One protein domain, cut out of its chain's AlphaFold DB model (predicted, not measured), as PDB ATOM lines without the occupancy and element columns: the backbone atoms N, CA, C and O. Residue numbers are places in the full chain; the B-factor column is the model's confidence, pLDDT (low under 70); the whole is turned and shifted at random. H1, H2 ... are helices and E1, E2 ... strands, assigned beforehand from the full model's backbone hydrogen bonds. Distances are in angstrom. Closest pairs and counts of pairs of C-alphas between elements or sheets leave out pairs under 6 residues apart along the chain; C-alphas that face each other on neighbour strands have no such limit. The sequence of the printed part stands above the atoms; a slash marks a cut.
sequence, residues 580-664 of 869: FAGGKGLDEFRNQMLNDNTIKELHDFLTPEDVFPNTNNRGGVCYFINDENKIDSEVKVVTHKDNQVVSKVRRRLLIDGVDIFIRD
ATOM      1  N   PHE A 580     279.988 336.070 279.682       92.69
ATOM      2  CA  PHE A 580     279.703 334.638 279.868       92.69
ATOM      3  C   PHE A 580     278.492 334.169 279.059       92.69
ATOM      4  O   PHE A 580     278.528 333.093 278.467       92.69
ATOM      5  N   ALA A 581     277.433 334.984 279.007       88.44
ATOM      6  CA  ALA A 581     276.236 334.694 278.221       88.44
ATOM      7  C   ALA A 581     276.158 335.482 276.908       88.44
ATOM      8  O   ALA A 581     275.362 335.114 276.052       88.44
ATOM      9  N   GLY A 582     276.961 336.535 276.726       86.81
ATOM     10  CA  GLY A 582     276.989 337.378 275.525       86.81
ATOM     11  C   GLY A 582     275.838 338.390 275.438       86.81
ATOM     12  O   GLY A 582     275.381 338.928 276.449       86.81
ATOM     13  N   GLY A 583     275.379 338.682 274.218       84.00
ATOM     14  CA  GLY A 583     274.416 339.747 273.926       84.00
ATOM     15  C   GLY A 583     275.009 341.164 273.986       84.00
ATOM     16  O   GLY A 583     276.148 341.371 274.390       84.00
ATOM     17  N   LYS A 584     274.239 342.169 273.537       81.44
ATOM     18  CA  LYS A 584     274.669 343.588 273.448       81.44
ATOM     19  C   LYS A 584     276.033 343.799 272.751       81.44
ATOM     20  O   LYS A 584     276.784 344.690 273.132       81.44
ATOM     21  N   GLY A 585     276.346 342.987 271.738       86.56
ATOM     22  CA  GLY A 585     277.614 343.053 270.997       86.56
ATOM     23  C   GLY A 585     278.758 342.214 271.580       86.56
ATOM     24  O   GLY A 585     279.871 342.307 271.084       86.56
ATOM     25  N   LEU A 586     278.508 341.388 272.604       91.56
ATOM     26  CA  LEU A 586     279.523 340.527 273.228       91.56
ATOM     27  C   LEU A 586     279.535 339.086 272.700       91.56
ATOM     28  O   LEU A 586     280.330 338.289 273.182       91.56
ATOM     29  N   ASP A 587     278.656 338.713 271.764       92.50
ATOM     30  CA  ASP A 587     278.541 337.318 271.304       92.50
ATOM     31  C   ASP A 587     279.826 336.818 270.631       92.50
ATOM     32  O   ASP A 587     280.284 335.713 270.917       92.50
ATOM     33  N   GLU A 588     280.446 337.646 269.790       94.44
ATOM     34  CA  GLU A 588     281.720 337.305 269.158       94.44
ATOM     35  C   GLU A 588     282.853 337.234 270.184       94.44
ATOM     36  O   GLU A 588     283.573 336.240 270.239       94.44
ATOM     37  N   PHE A 589     282.953 338.234 271.064       95.69
ATOM     38  CA  PHE A 589     283.941 338.247 272.141       95.69
ATOM     39  C   PHE A 589     283.814 337.017 273.051       95.69
ATOM     40  O   PHE A 589     284.812 336.369 273.357       95.69
ATOM     41  N   ARG A 590     282.589 336.633 273.432       96.06
ATOM     42  CA  ARG A 590     282.314 335.407 274.190       96.06
ATOM     43  C   ARG A 590     282.830 334.181 273.457       96.06
ATOM     44  O   ARG A 590     283.508 333.361 274.066       96.06
ATOM     45  N   ASN A 591     282.512 334.046 272.170       95.88
ATOM     46  CA  ASN A 591     282.959 332.908 271.376       95.88
ATOM     47  C   ASN A 591     284.493 332.854 271.303       95.88
ATOM     48  O   ASN A 591     285.057 331.775 271.469       95.88
ATOM     49  N   GLN A 592     285.167 333.996 271.127       95.38
ATOM     50  CA  GLN A 592     286.629 334.070 271.150       95.38
ATOM     51  C   GLN A 592     287.194 333.648 272.515       95.38
ATOM     52  O   GLN A 592     288.083 332.807 272.567       95.38
ATOM     53  N   MET A 593     286.645 334.158 273.621       96.44
ATOM     54  CA  MET A 593     287.094 333.831 274.981       96.44
ATOM     55  C   MET A 593     286.838 332.367 275.372       96.44
ATOM     56  O   MET A 593     287.672 331.751 276.021       96.44
ATOM     57  N   LEU A 594     285.702 331.782 274.978       96.00
ATOM     58  CA  LEU A 594     285.372 330.382 275.277       96.00
ATOM     59  C   LEU A 594     286.287 329.382 274.557       96.00
ATOM     60  O   LEU A 594     286.524 328.295 275.082       96.00
ATOM     61  N   ASN A 595     286.773 329.746 273.367       93.88
ATOM     62  CA  ASN A 595     287.679 328.930 272.555       93.88
ATOM     63  C   ASN A 595     289.160 329.262 272.789       93.88
ATOM     64  O   ASN A 595     290.030 328.708 272.118       93.88
ATOM     65  N   ASP A 596     289.452 330.169 273.716       94.12
ATOM     66  CA  ASP A 596     290.810 330.592 273.996       94.12
ATOM     67  C   ASP A 596     291.513 329.633 274.964       94.12
ATOM     68  O   ASP A 596     291.209 329.574 276.158       94.12
ATOM     69  N   ASN A 597     292.493 328.900 274.438       94.06
ATOM     70  CA  ASN A 597     293.290 327.957 275.216       94.06
ATOM     71  C   ASN A 597     294.393 328.635 276.044       94.06
ATOM     72  O   ASN A 597     294.938 327.980 276.936       94.06
ATOM     73  N   THR A 598     294.702 329.919 275.809       96.38
ATOM     74  CA  THR A 598     295.735 330.631 276.578       96.38
ATOM     75  C   THR A 598     295.229 331.057 277.954       96.38
ATOM     76  O   THR A 598     296.032 331.273 278.859       96.38
ATOM     77  N   ILE A 599     293.908 331.102 278.185       97.44
ATOM     78  CA  ILE A 599     293.351 331.364 279.521       97.44
ATOM     79  C   ILE A 599     293.800 330.247 280.467       97.44
ATOM     80  O   ILE A 599     293.511 329.067 280.261       97.44
ATOM     81  N   LYS A 600     294.514 330.622 281.525       97.06
ATOM     82  CA  LYS A 600     295.100 329.702 282.506       97.06
ATOM     83  C   LYS A 600     294.258 329.606 283.769       97.06
ATOM     84  O   LYS A 600     294.017 328.510 284.285       97.06
ATOM     85  N   GLU A 601     293.785 330.748 284.249       97.81
ATOM     86  CA  GLU A 601     293.014 330.851 285.482       97.81
ATOM     87  C   GLU A 601     291.969 331.970 285.380       97.81
ATOM     88  O   GLU A 601     292.245 333.034 284.830       97.81
ATOM     89  N   LEU A 602     290.761 331.704 285.886       98.00
ATOM     90  CA  LEU A 602     289.613 332.610 285.904       98.00
ATOM     91  C   LEU A 602     288.983 332.607 287.298       98.00
ATOM     92  O   LEU A 602     288.574 331.562 287.806       98.00
ATOM     93  N   HIS A 603     288.873 333.786 287.898       97.62
ATOM     94  CA  HIS A 603     288.221 334.025 289.177       97.62
ATOM     95  C   HIS A 603     286.894 334.735 288.941       97.62
ATOM     96  O   HIS A 603     286.864 335.852 288.436       97.62
ATOM     97  N   ASP A 604     285.803 334.082 289.311       95.19
ATOM     98  CA  ASP A 604     284.434 334.544 289.139       95.19
ATOM     99  C   ASP A 604     283.838 334.986 290.480       95.19
ATOM    100  O   ASP A 604     283.701 334.169 291.387       95.19
ATOM    101  N   PHE A 605     283.455 336.254 290.612       92.69
ATOM    102  CA  PHE A 605     282.867 336.809 291.831       92.69
ATOM    103  C   PHE A 605     281.351 336.934 291.670       92.69
ATOM    104  O   PHE A 605     280.840 337.742 290.886       92.69
ATOM    105  N   LEU A 606     280.617 336.120 292.435       86.12
ATOM    106  CA  LEU A 606     279.157 336.189 292.518       86.12
ATOM    107  C   LEU A 606     278.692 337.427 293.293       86.12
ATOM    108  O   LEU A 606     277.647 337.979 292.958       86.12
ATOM    109  N   THR A 607     279.483 337.851 294.283       86.69
ATOM    110  CA  THR A 607     279.275 339.052 295.102       86.69
ATOM    111  C   THR A 607     280.293 340.116 294.656       86.69
ATOM    112  O   THR A 607     281.410 340.150 295.168       86.69
ATOM    113  N   PRO A 608     279.992 340.939 293.633       84.56
ATOM    114  CA  PRO A 608     280.947 341.907 293.078       84.56
ATOM    115  C   PRO A 608     281.396 342.978 294.087       84.56
ATOM    116  O   PRO A 608     282.454 343.581 293.908       84.56
ATOM    117  N   GLU A 609     280.629 343.194 295.155       85.00
ATOM    118  CA  GLU A 609     280.957 344.089 296.266       85.00
ATOM    119  C   GLU A 609     282.212 343.647 297.037       85.00
ATOM    120  O   GLU A 609     282.863 344.491 297.652       85.00
ATOM    121  N   ASP A 610     282.591 342.365 296.954       85.06
ATOM    122  CA  ASP A 610     283.845 341.836 297.515       85.06
ATOM    123  C   ASP A 610     285.082 342.455 296.841       85.06
ATOM    124  O   ASP A 610     286.153 342.554 297.439       85.06
ATOM    125  N   VAL A 611     284.929 342.877 295.584       85.44
ATOM    126  CA  VAL A 611     285.999 343.432 294.747       85.44
ATOM    127  C   VAL A 611     285.878 344.949 294.641       85.44
ATOM    128  O   VAL A 611     286.874 345.664 294.745       85.44
ATOM    129  N   PHE A 612     284.651 345.447 294.466       83.56
ATOM    130  CA  PHE A 612     284.347 346.868 294.325       83.56
ATOM    131  C   PHE A 612     283.220 347.288 295.287       83.56
ATOM    132  O   PHE A 612     282.051 347.365 294.883       83.56
ATOM    133  N   PRO A 613     283.540 347.591 296.557       76.25
ATOM    134  CA  PRO A 613     282.562 348.057 297.533       76.25
ATOM    135  C   PRO A 613     281.851 349.326 297.061       76.25
ATOM    136  O   PRO A 613     282.454 350.191 296.426       76.25
ATOM    137  N   ASN A 614     280.571 349.475 297.411       67.62
ATOM    138  CA  ASN A 614     279.765 350.664 297.093       67.62
ATOM    139  C   ASN A 614     279.613 350.954 295.582       67.62
ATOM    140  O   ASN A 614     279.381 352.101 295.190       67.62
ATOM    141  N   THR A 615     279.719 349.928 294.731       67.69
ATOM    142  CA  THR A 615     279.448 350.015 293.286       67.69
ATOM    143  C   THR A 615     278.221 349.188 292.904       67.69
ATOM    144  O   THR A 615     277.911 348.185 293.535       67.69
ATOM    145  N   ASN A 616     277.496 349.589 291.856       65.75
ATOM    146  CA  ASN A 616     276.310 348.866 291.375       65.75
ATOM    147  C   ASN A 616     276.668 347.881 290.243       65.75
ATOM    148  O   ASN A 616     276.071 347.914 289.164       65.75
ATOM    149  N   ASN A 617     277.654 347.010 290.476       62.91
ATOM    150  CA  ASN A 617     278.187 346.056 289.494       62.91
ATOM    151  C   ASN A 617     277.314 344.792 289.335       62.91
ATOM    152  O   ASN A 617     277.800 343.660 289.310       62.91
ATOM    153  N   ARG A 618     275.994 344.976 289.194       65.38
ATOM    154  CA  ARG A 618     275.026 343.872 289.064       65.38
ATOM    155  C   ARG A 618     275.366 342.956 287.885       65.38
ATOM    156  O   ARG A 618     275.551 343.420 286.752       65.38
ATOM    157  N   GLY A 619     275.377 341.650 288.156       67.56
ATOM    158  CA  GLY A 619     275.745 340.580 287.218       67.56
ATOM    159  C   GLY A 619     277.021 339.826 287.617       67.56
ATOM    160  O   GLY A 619     277.159 338.651 287.274       67.56
ATOM    161  N   GLY A 620     277.891 340.452 288.413       83.25
ATOM    162  CA  GLY A 620     279.166 339.889 288.860       83.25
ATOM    163  C   GLY A 620     280.362 340.419 288.067       83.25
ATOM    164  O   GLY A 620     280.221 340.986 286.978       83.25
ATOM    165  N   VAL A 621     281.548 340.215 288.628       91.62
ATOM    166  CA  VAL A 621     282.837 340.577 288.024       91.62
ATOM    167  C   VAL A 621     283.748 339.360 288.016       91.62
ATOM    168  O   VAL A 621     283.600 338.458 288.837       91.62
ATOM    169  N   CYS A 622     284.679 339.310 287.079       95.56
ATOM    170  CA  CYS A 622     285.699 338.280 287.040       95.56
ATOM    171  C   CYS A 622     287.047 338.880 286.682       95.56
ATOM    172  O   CYS A 622     287.104 339.813 285.881       95.56
ATOM    173  N   TYR A 623     288.119 338.297 287.208       97.38
ATOM    174  CA  TYR A 623     289.448 338.494 286.647       97.38
ATOM    175  C   TYR A 623     290.016 337.185 286.123       97.38
ATOM    176  O   TYR A 623     289.697 336.110 286.629       97.38
ATOM    177  N   PHE A 624     290.827 337.262 285.078       98.12
ATOM    178  CA  PHE A 624     291.432 336.091 284.458       98.12
ATOM    179  C   PHE A 624     292.811 336.426 283.904       98.12
ATOM    180  O   PHE A 624     293.080 337.575 283.547       98.12
ATOM    181  N   ILE A 625     293.658 335.401 283.821       98.31
ATOM    182  CA  ILE A 625     294.989 335.473 283.228       98.31
ATOM    183  C   ILE A 625     295.080 334.591 281.982       98.31
ATOM    184  O   ILE A 625     294.659 333.429 281.987       98.31
ATOM    185  N   ASN A 626     295.689 335.147 280.943       97.94
ATOM    186  CA  ASN A 626     296.166 334.456 279.759       97.94
ATOM    187  C   ASN A 626     297.680 334.248 279.851       97.94
ATOM    188  O   ASN A 626     298.404 335.133 280.305       97.94
ATOM    189  N   ASP A 627     298.127 333.083 279.404       97.44
ATOM    190  CA  ASP A 627     299.516 332.648 279.297       97.44
ATOM    191  C   ASP A 627     299.707 332.119 277.872       97.44
ATOM    192  O   ASP A 627     299.183 331.056 277.533       97.44
ATOM    193  N   GLU A 628     300.399 332.877 277.018       95.50
ATOM    194  CA  GLU A 628     300.560 332.562 275.586       95.50
ATOM    195  C   GLU A 628     301.313 331.240 275.354       95.50
ATOM    196  O   GLU A 628     301.176 330.613 274.304       95.50
ATOM    197  N   ASN A 629     302.062 330.765 276.356       92.25
ATOM    198  CA  ASN A 629     302.772 329.489 276.306       92.25
ATOM    199  C   ASN A 629     301.907 328.303 276.770       92.25
ATOM    200  O   ASN A 629     302.350 327.149 276.714       92.25
ATOM    201  N   LYS A 630     300.675 328.546 277.237       94.12
ATOM    202  CA  LYS A 630     299.768 327.486 277.680       94.12
ATOM    203  C   LYS A 630     299.282 326.648 276.498       94.12
ATOM    204  O   LYS A 630     298.714 327.143 275.531       94.12
ATOM    205  N   ILE A 631     299.463 325.337 276.634       87.81
ATOM    206  CA  ILE A 631     299.139 324.334 275.608       87.81
ATOM    207  C   ILE A 631     297.925 323.466 275.953       87.81
ATOM    208  O   ILE A 631     297.326 322.874 275.057       87.81
ATOM    209  N   ASP A 632     297.555 323.350 277.230       91.88
ATOM    210  CA  ASP A 632     296.392 322.562 277.631       91.88
ATOM    211  C   ASP A 632     295.087 323.365 277.497       91.88
ATOM    212  O   ASP A 632     295.072 324.588 277.601       91.88
ATOM    213  N   SER A 633     293.968 322.674 277.267       90.94
ATOM    214  CA  SER A 633     292.650 323.311 277.099       90.94
ATOM    215  C   SER A 633     291.916 323.587 278.418       90.94
ATOM    216  O   SER A 633     290.816 324.137 278.406       90.94
ATOM    217  N   GLU A 634     292.437 323.119 279.555       95.06
ATOM    218  CA  GLU A 634     291.746 323.260 280.836       95.06
ATOM    219  C   GLU A 634     292.081 324.596 281.491       95.06
ATOM    220  O   GLU A 634     293.182 325.120 281.388       95.06
ATOM    221  N   VAL A 635     291.111 325.159 282.195       96.81
ATOM    222  CA  VAL A 635     291.247 326.415 282.923       96.81
ATOM    223  C   VAL A 635     290.961 326.145 284.386       96.81
ATOM    224  O   VAL A 635     290.015 325.429 284.727       96.81
ATOM    225  N   LYS A 636     291.774 326.722 285.271       97.50
ATOM    226  CA  LYS A 636     291.460 326.762 286.698       97.50
ATOM    227  C   LYS A 636     290.370 327.807 286.923       97.50
ATOM    228  O   LYS A 636     290.621 328.998 286.794       97.50
ATOM    229  N   VAL A 637     289.162 327.361 287.245       97.44
ATOM    230  CA  VAL A 637     288.015 328.228 287.533       97.44
ATOM    231  C   VAL A 637     287.801 328.269 289.042       97.44
ATOM    232  O   VAL A 637     287.602 327.227 289.674       97.44
ATOM    233  N   VAL A 638     287.849 329.469 289.615       97.00
ATOM    234  CA  VAL A 638     287.632 329.733 291.041       97.00
ATOM    235  C   VAL A 638     286.396 330.609 291.187       97.00
ATOM    236  O   VAL A 638     286.349 331.692 290.618       97.00
ATOM    237  N   THR A 639     285.398 330.166 291.944       94.50
ATOM    238  CA  THR A 639     284.189 330.957 292.208       94.50
ATOM    239  C   THR A 639     284.211 331.478 293.635       94.50
ATOM    240  O   THR A 639     284.376 330.706 294.583       94.50
ATOM    241  N   HIS A 640     283.998 332.783 293.772       92.94
ATOM    242  CA  HIS A 640     283.965 333.519 295.026       92.94
ATOM    243  C   HIS A 640     282.552 334.006 295.323       92.94
ATOM    244  O   HIS A 640     281.823 334.440 294.425       92.94
ATOM    245  N   LYS A 641     282.164 333.939 296.592       89.31
ATOM    246  CA  LYS A 641     280.912 334.482 297.105       89.31
ATOM    247  C   LYS A 641     281.109 334.883 298.564       89.31
ATOM    248  O   LYS A 641     281.633 334.087 299.339       89.31
ATOM    249  N   ASP A 642     280.672 336.084 298.922       89.75
ATOM    250  CA  ASP A 642     280.703 336.613 300.291       89.75
ATOM    251  C   ASP A 642     282.113 336.529 300.927       89.75
ATOM    252  O   ASP A 642     282.292 336.072 302.057       89.75
ATOM    253  N   ASN A 643     283.133 336.946 300.166       88.56
ATOM    254  CA  ASN A 643     284.568 336.876 300.477       88.56
ATOM    255  C   ASN A 643     285.135 335.459 300.700       88.56
ATOM    256  O   ASN A 643     286.206 335.305 301.293       88.56
ATOM    257  N   GLN A 644     284.450 334.414 300.224       93.12
ATOM    258  CA  GLN A 644     284.888 333.020 300.349       93.12
ATOM    259  C   GLN A 644     284.962 332.314 298.998       93.12
ATOM    260  O   GLN A 644     284.138 332.534 298.111       93.12
ATOM    261  N   VAL A 645     285.919 331.393 298.861       94.38
ATOM    262  CA  VAL A 645     285.987 330.477 297.715       94.38
ATOM    263  C   VAL A 645     284.948 329.374 297.908       94.38
ATOM    264  O   VAL A 645     285.102 328.521 298.779       94.38
ATOM    265  N   VAL A 646     283.908 329.374 297.073       92.06
ATOM    266  CA  VAL A 646     282.818 328.383 297.111       92.06
ATOM    267  C   VAL A 646     282.995 327.259 296.091       92.06
ATOM    268  O   VAL A 646     282.390 326.200 296.226       92.06
ATOM    269  N   SER A 647     283.828 327.460 295.066       93.38
ATOM    270  CA  SER A 647     284.178 326.418 294.097       93.38
ATOM    271  C   SER A 647     285.582 326.628 293.542       93.38
ATOM    272  O   SER A 647     286.020 327.762 293.352       93.38
ATOM    273  N   LYS A 648     286.292 325.531 293.271       96.44
ATOM    274  CA  LYS A 648     287.621 325.534 292.652       96.44
ATOM    275  C   LYS A 648     287.802 324.263 291.832       96.44
ATOM    276  O   LYS A 648     287.939 323.183 292.399       96.44
ATOM    277  N   VAL A 649     287.817 324.391 290.506       95.94
ATOM    278  CA  VAL A 649     287.891 323.249 289.580       95.94
ATOM    279  C   VAL A 649     288.853 323.518 288.424       95.94
ATOM    280  O   VAL A 649     289.137 324.669 288.103       95.94
ATOM    281  N   ARG A 650     289.335 322.456 287.770       96.00
ATOM    282  CA  ARG A 650     289.959 322.535 286.442       96.00
ATOM    283  C   ARG A 650     288.991 321.976 285.408       96.00
ATOM    284  O   ARG A 650     288.485 320.875 285.601       96.00
ATOM    285  N   ARG A 651     288.687 322.756 284.370       94.56
ATOM    286  CA  ARG A 651     287.785 322.352 283.278       94.56
ATOM    287  C   ARG A 651     287.960 323.226 282.045       94.56
ATOM    288  O   ARG A 651     288.445 324.348 282.148       94.56
ATOM    289  N   ARG A 652     287.479 322.761 280.894       94.00
ATOM    290  CA  ARG A 652     287.290 323.624 279.718       94.00
ATOM    291  C   ARG A 652     286.247 324.711 280.007       94.00
ATOM    292  O   ARG A 652     285.282 324.479 280.747       94.00
ATOM    293  N   LEU A 653     286.445 325.895 279.423       93.81
ATOM    294  CA  LEU A 653     285.457 326.977 279.485       93.81
ATOM    295  C   LEU A 653     284.235 326.634 278.632       93.81
ATOM    296  O   LEU A 653     283.107 326.733 279.117       93.81
ATOM    297  N   LEU A 654     284.482 326.206 277.391       92.00
ATOM    298  CA  LEU A 654     283.467 325.724 276.468       92.00
ATOM    299  C   LEU A 654     283.059 324.288 276.815       92.00
ATOM    300  O   LEU A 654     283.907 323.416 277.015       92.00
ATOM    301  N   ILE A 655     281.751 324.056 276.852       88.75
ATOM    302  CA  ILE A 655     281.160 322.720 276.912       88.75
ATOM    303  C   ILE A 655     280.621 322.404 275.520       88.75
ATOM    304  O   ILE A 655     280.001 323.265 274.895       88.75
ATOM    305  N   ASP A 656     280.877 321.192 275.032       84.81
ATOM    306  CA  ASP A 656     280.434 320.765 273.704       84.81
ATOM    307  C   ASP A 656     278.920 320.974 273.560       84.81
ATOM    308  O   ASP A 656     278.158 320.668 274.472       84.81
ATOM    309  N   GLY A 657     278.486 321.578 272.452       82.00
ATOM    310  CA  GLY A 657     277.073 321.899 272.209       82.00
ATOM    311  C   GLY A 657     276.505 323.092 272.999       82.00
ATOM    312  O   GLY A 657     275.342 323.442 272.803       82.00
ATOM    313  N   VAL A 658     277.300 323.762 273.845       87.56
ATOM    314  CA  VAL A 658     276.869 324.915 274.650       87.56
ATOM    315  C   VAL A 658     277.635 326.178 274.261       87.56
ATOM    316  O   VAL A 658     278.843 326.269 274.423       87.56
ATOM    317  N   ASP A 659     276.918 327.212 273.828       87.69
ATOM    318  CA  ASP A 659     277.486 328.479 273.340       87.69
ATOM    319  C   ASP A 659     277.746 329.540 274.429       87.69
ATOM    320  O   ASP A 659     277.996 330.695 274.100       87.69
ATOM    321  N   ILE A 660     277.671 329.190 275.719       92.38
ATOM    322  CA  ILE A 660     277.878 330.113 276.852       92.38
ATOM    323  C   ILE A 660     278.790 329.506 277.917       92.38
ATOM    324  O   ILE A 660     278.907 328.287 278.027       92.38
ATOM    325  N   PHE A 661     279.358 330.355 278.772       94.00
ATOM    326  CA  PHE A 661     280.059 329.904 279.967       94.00
ATOM    327  C   PHE A 661     279.065 329.581 281.093       94.00
ATOM    328  O   PHE A 661     278.427 330.475 281.654       94.00
ATOM    329  N   ILE A 662     278.946 328.301 281.451       92.50
ATOM    330  CA  ILE A 662     278.192 327.868 282.637       92.50
ATOM    331  C   ILE A 662     279.085 328.076 283.860       92.50
ATOM    332  O   ILE A 662     280.163 327.492 283.932       92.50
ATOM    333  N   ARG A 663     278.657 328.910 284.813       90.25
ATOM    334  CA  ARG A 663     279.446 329.262 286.013       90.25
ATOM    335  C   ARG A 663     279.546 328.090 286.992       90.25
ATOM    336  O   ARG A 663     280.626 327.769 287.481       90.25
ATOM    337  N   ASP A 664     278.412 327.443 287.244       91.12
ATOM    338  CA  ASP A 664     278.273 326.359 288.211       91.12
ATOM    339  C   ASP A 664     278.798 325.034 287.643       91.12
ATOM    340  O   ASP A 664     278.251 324.466 286.698       91.12
TER     341      ASP A 664
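This is residues 580 to 664 of the 869 residues of the protein "Site-specific DNA-methyltransferase (adenine-specific)" of Oceanivirga miroungae (UniProt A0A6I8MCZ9). One twisted sheet of four strands makes a wall, built of two hairpins side by side, E1 with E2 and E3 with E4. The short helix H1 lies off one end of this wall, toward one face, and on that same side the last stretch, residues 652 to 664, folds back from the end of E4; the other face is bare. Beyond the opposite end of the wall the long loop of residues 606 to 620 joins E1 to E2. The printed part has 85 residues with one named helix and four named strands, in the order H1 E1 E2 E3 E4; the sheet is mixed, in the order E2, E1, E3, E4, and the class is mixed, helices and strands, though under half of the residues are in named elements. The whole is compact, with a radius of gyration of the C-alphas of 13.2 A, and spans 37 by 28 by 23 A.

The printed part begins at Phe 580, with its C-alpha at (279.703, 334.638, 279.868). H1 follows as residues 587 to 594, 10.5 A from first to last C-alpha, and begins at C-alpha 587 at (278.541, 337.318, 271.304). E1 is residues 599 to 605, 17.1 A long. E2 is residues 621 to 627, 20.4 A long. E3 is residues 635 to 641, 19.3 A long. E4, the longest strand by residues, is residues 644 to 651, 20.3 A long, and ends at C-alpha 651 at (287.785, 322.352, 283.278).

E1 and E2 form a hairpin, antiparallel at 169 degrees between their directions. The C-alphas of Leu 602 and Phe 624 face each other at 4.2 A, and N 603 and O 623 are within hydrogen-bond range at 2.8 A. On the other side of E1 stands E3, parallel to it, with 11 degrees between their directions. The C-alphas of Glu 601 and Lys 636 face each other at 4.5 A; N 604 and O 638 are within hydrogen-bond range at 2.8 A, and N 638 and O 602 at 2.9 A. E3 and E4 form a second hairpin, antiparallel at 161 degrees. There the C-alphas of Val 638 and Lys 648 face each other at 4.5 A, and N 637 and O 649 are within hydrogen-bond range at 2.8 A. E2 and E4 are the edge strands and are apart, with no C-alpha of the one within 8 A of the other. E2 and E3 are apart too, though they follow each other in the chain. From edge to edge the strands' lines turn by 39 degrees. H1 is not on the sheet, with 1 pair of C-alphas within 10 A, and it is apart from E2, E3 and E4. In H1 each O i to N i+4 pair is within hydrogen-bond range.

The two C-alphas farthest apart, those of Asn 614 and Ile 631, are 39.1 A from each other, while the first and last printed C-alphas, of Phe 580 and Asp 664, are 11.8 A apart. The printed part has no cut. The link from E1 to E2 is long, with 15 residues, and its C-alphas lie 10 to 22 A from the mean of all C-alphas. The link from E2 to E3 is short, with 7 residues; those from H1 to E1, with 4, and from E3 to E4, with 2, are tight. The mean pLDDT of the printed part is 90.3, and the model's confidence is low, under 70, at residues 614 to 619.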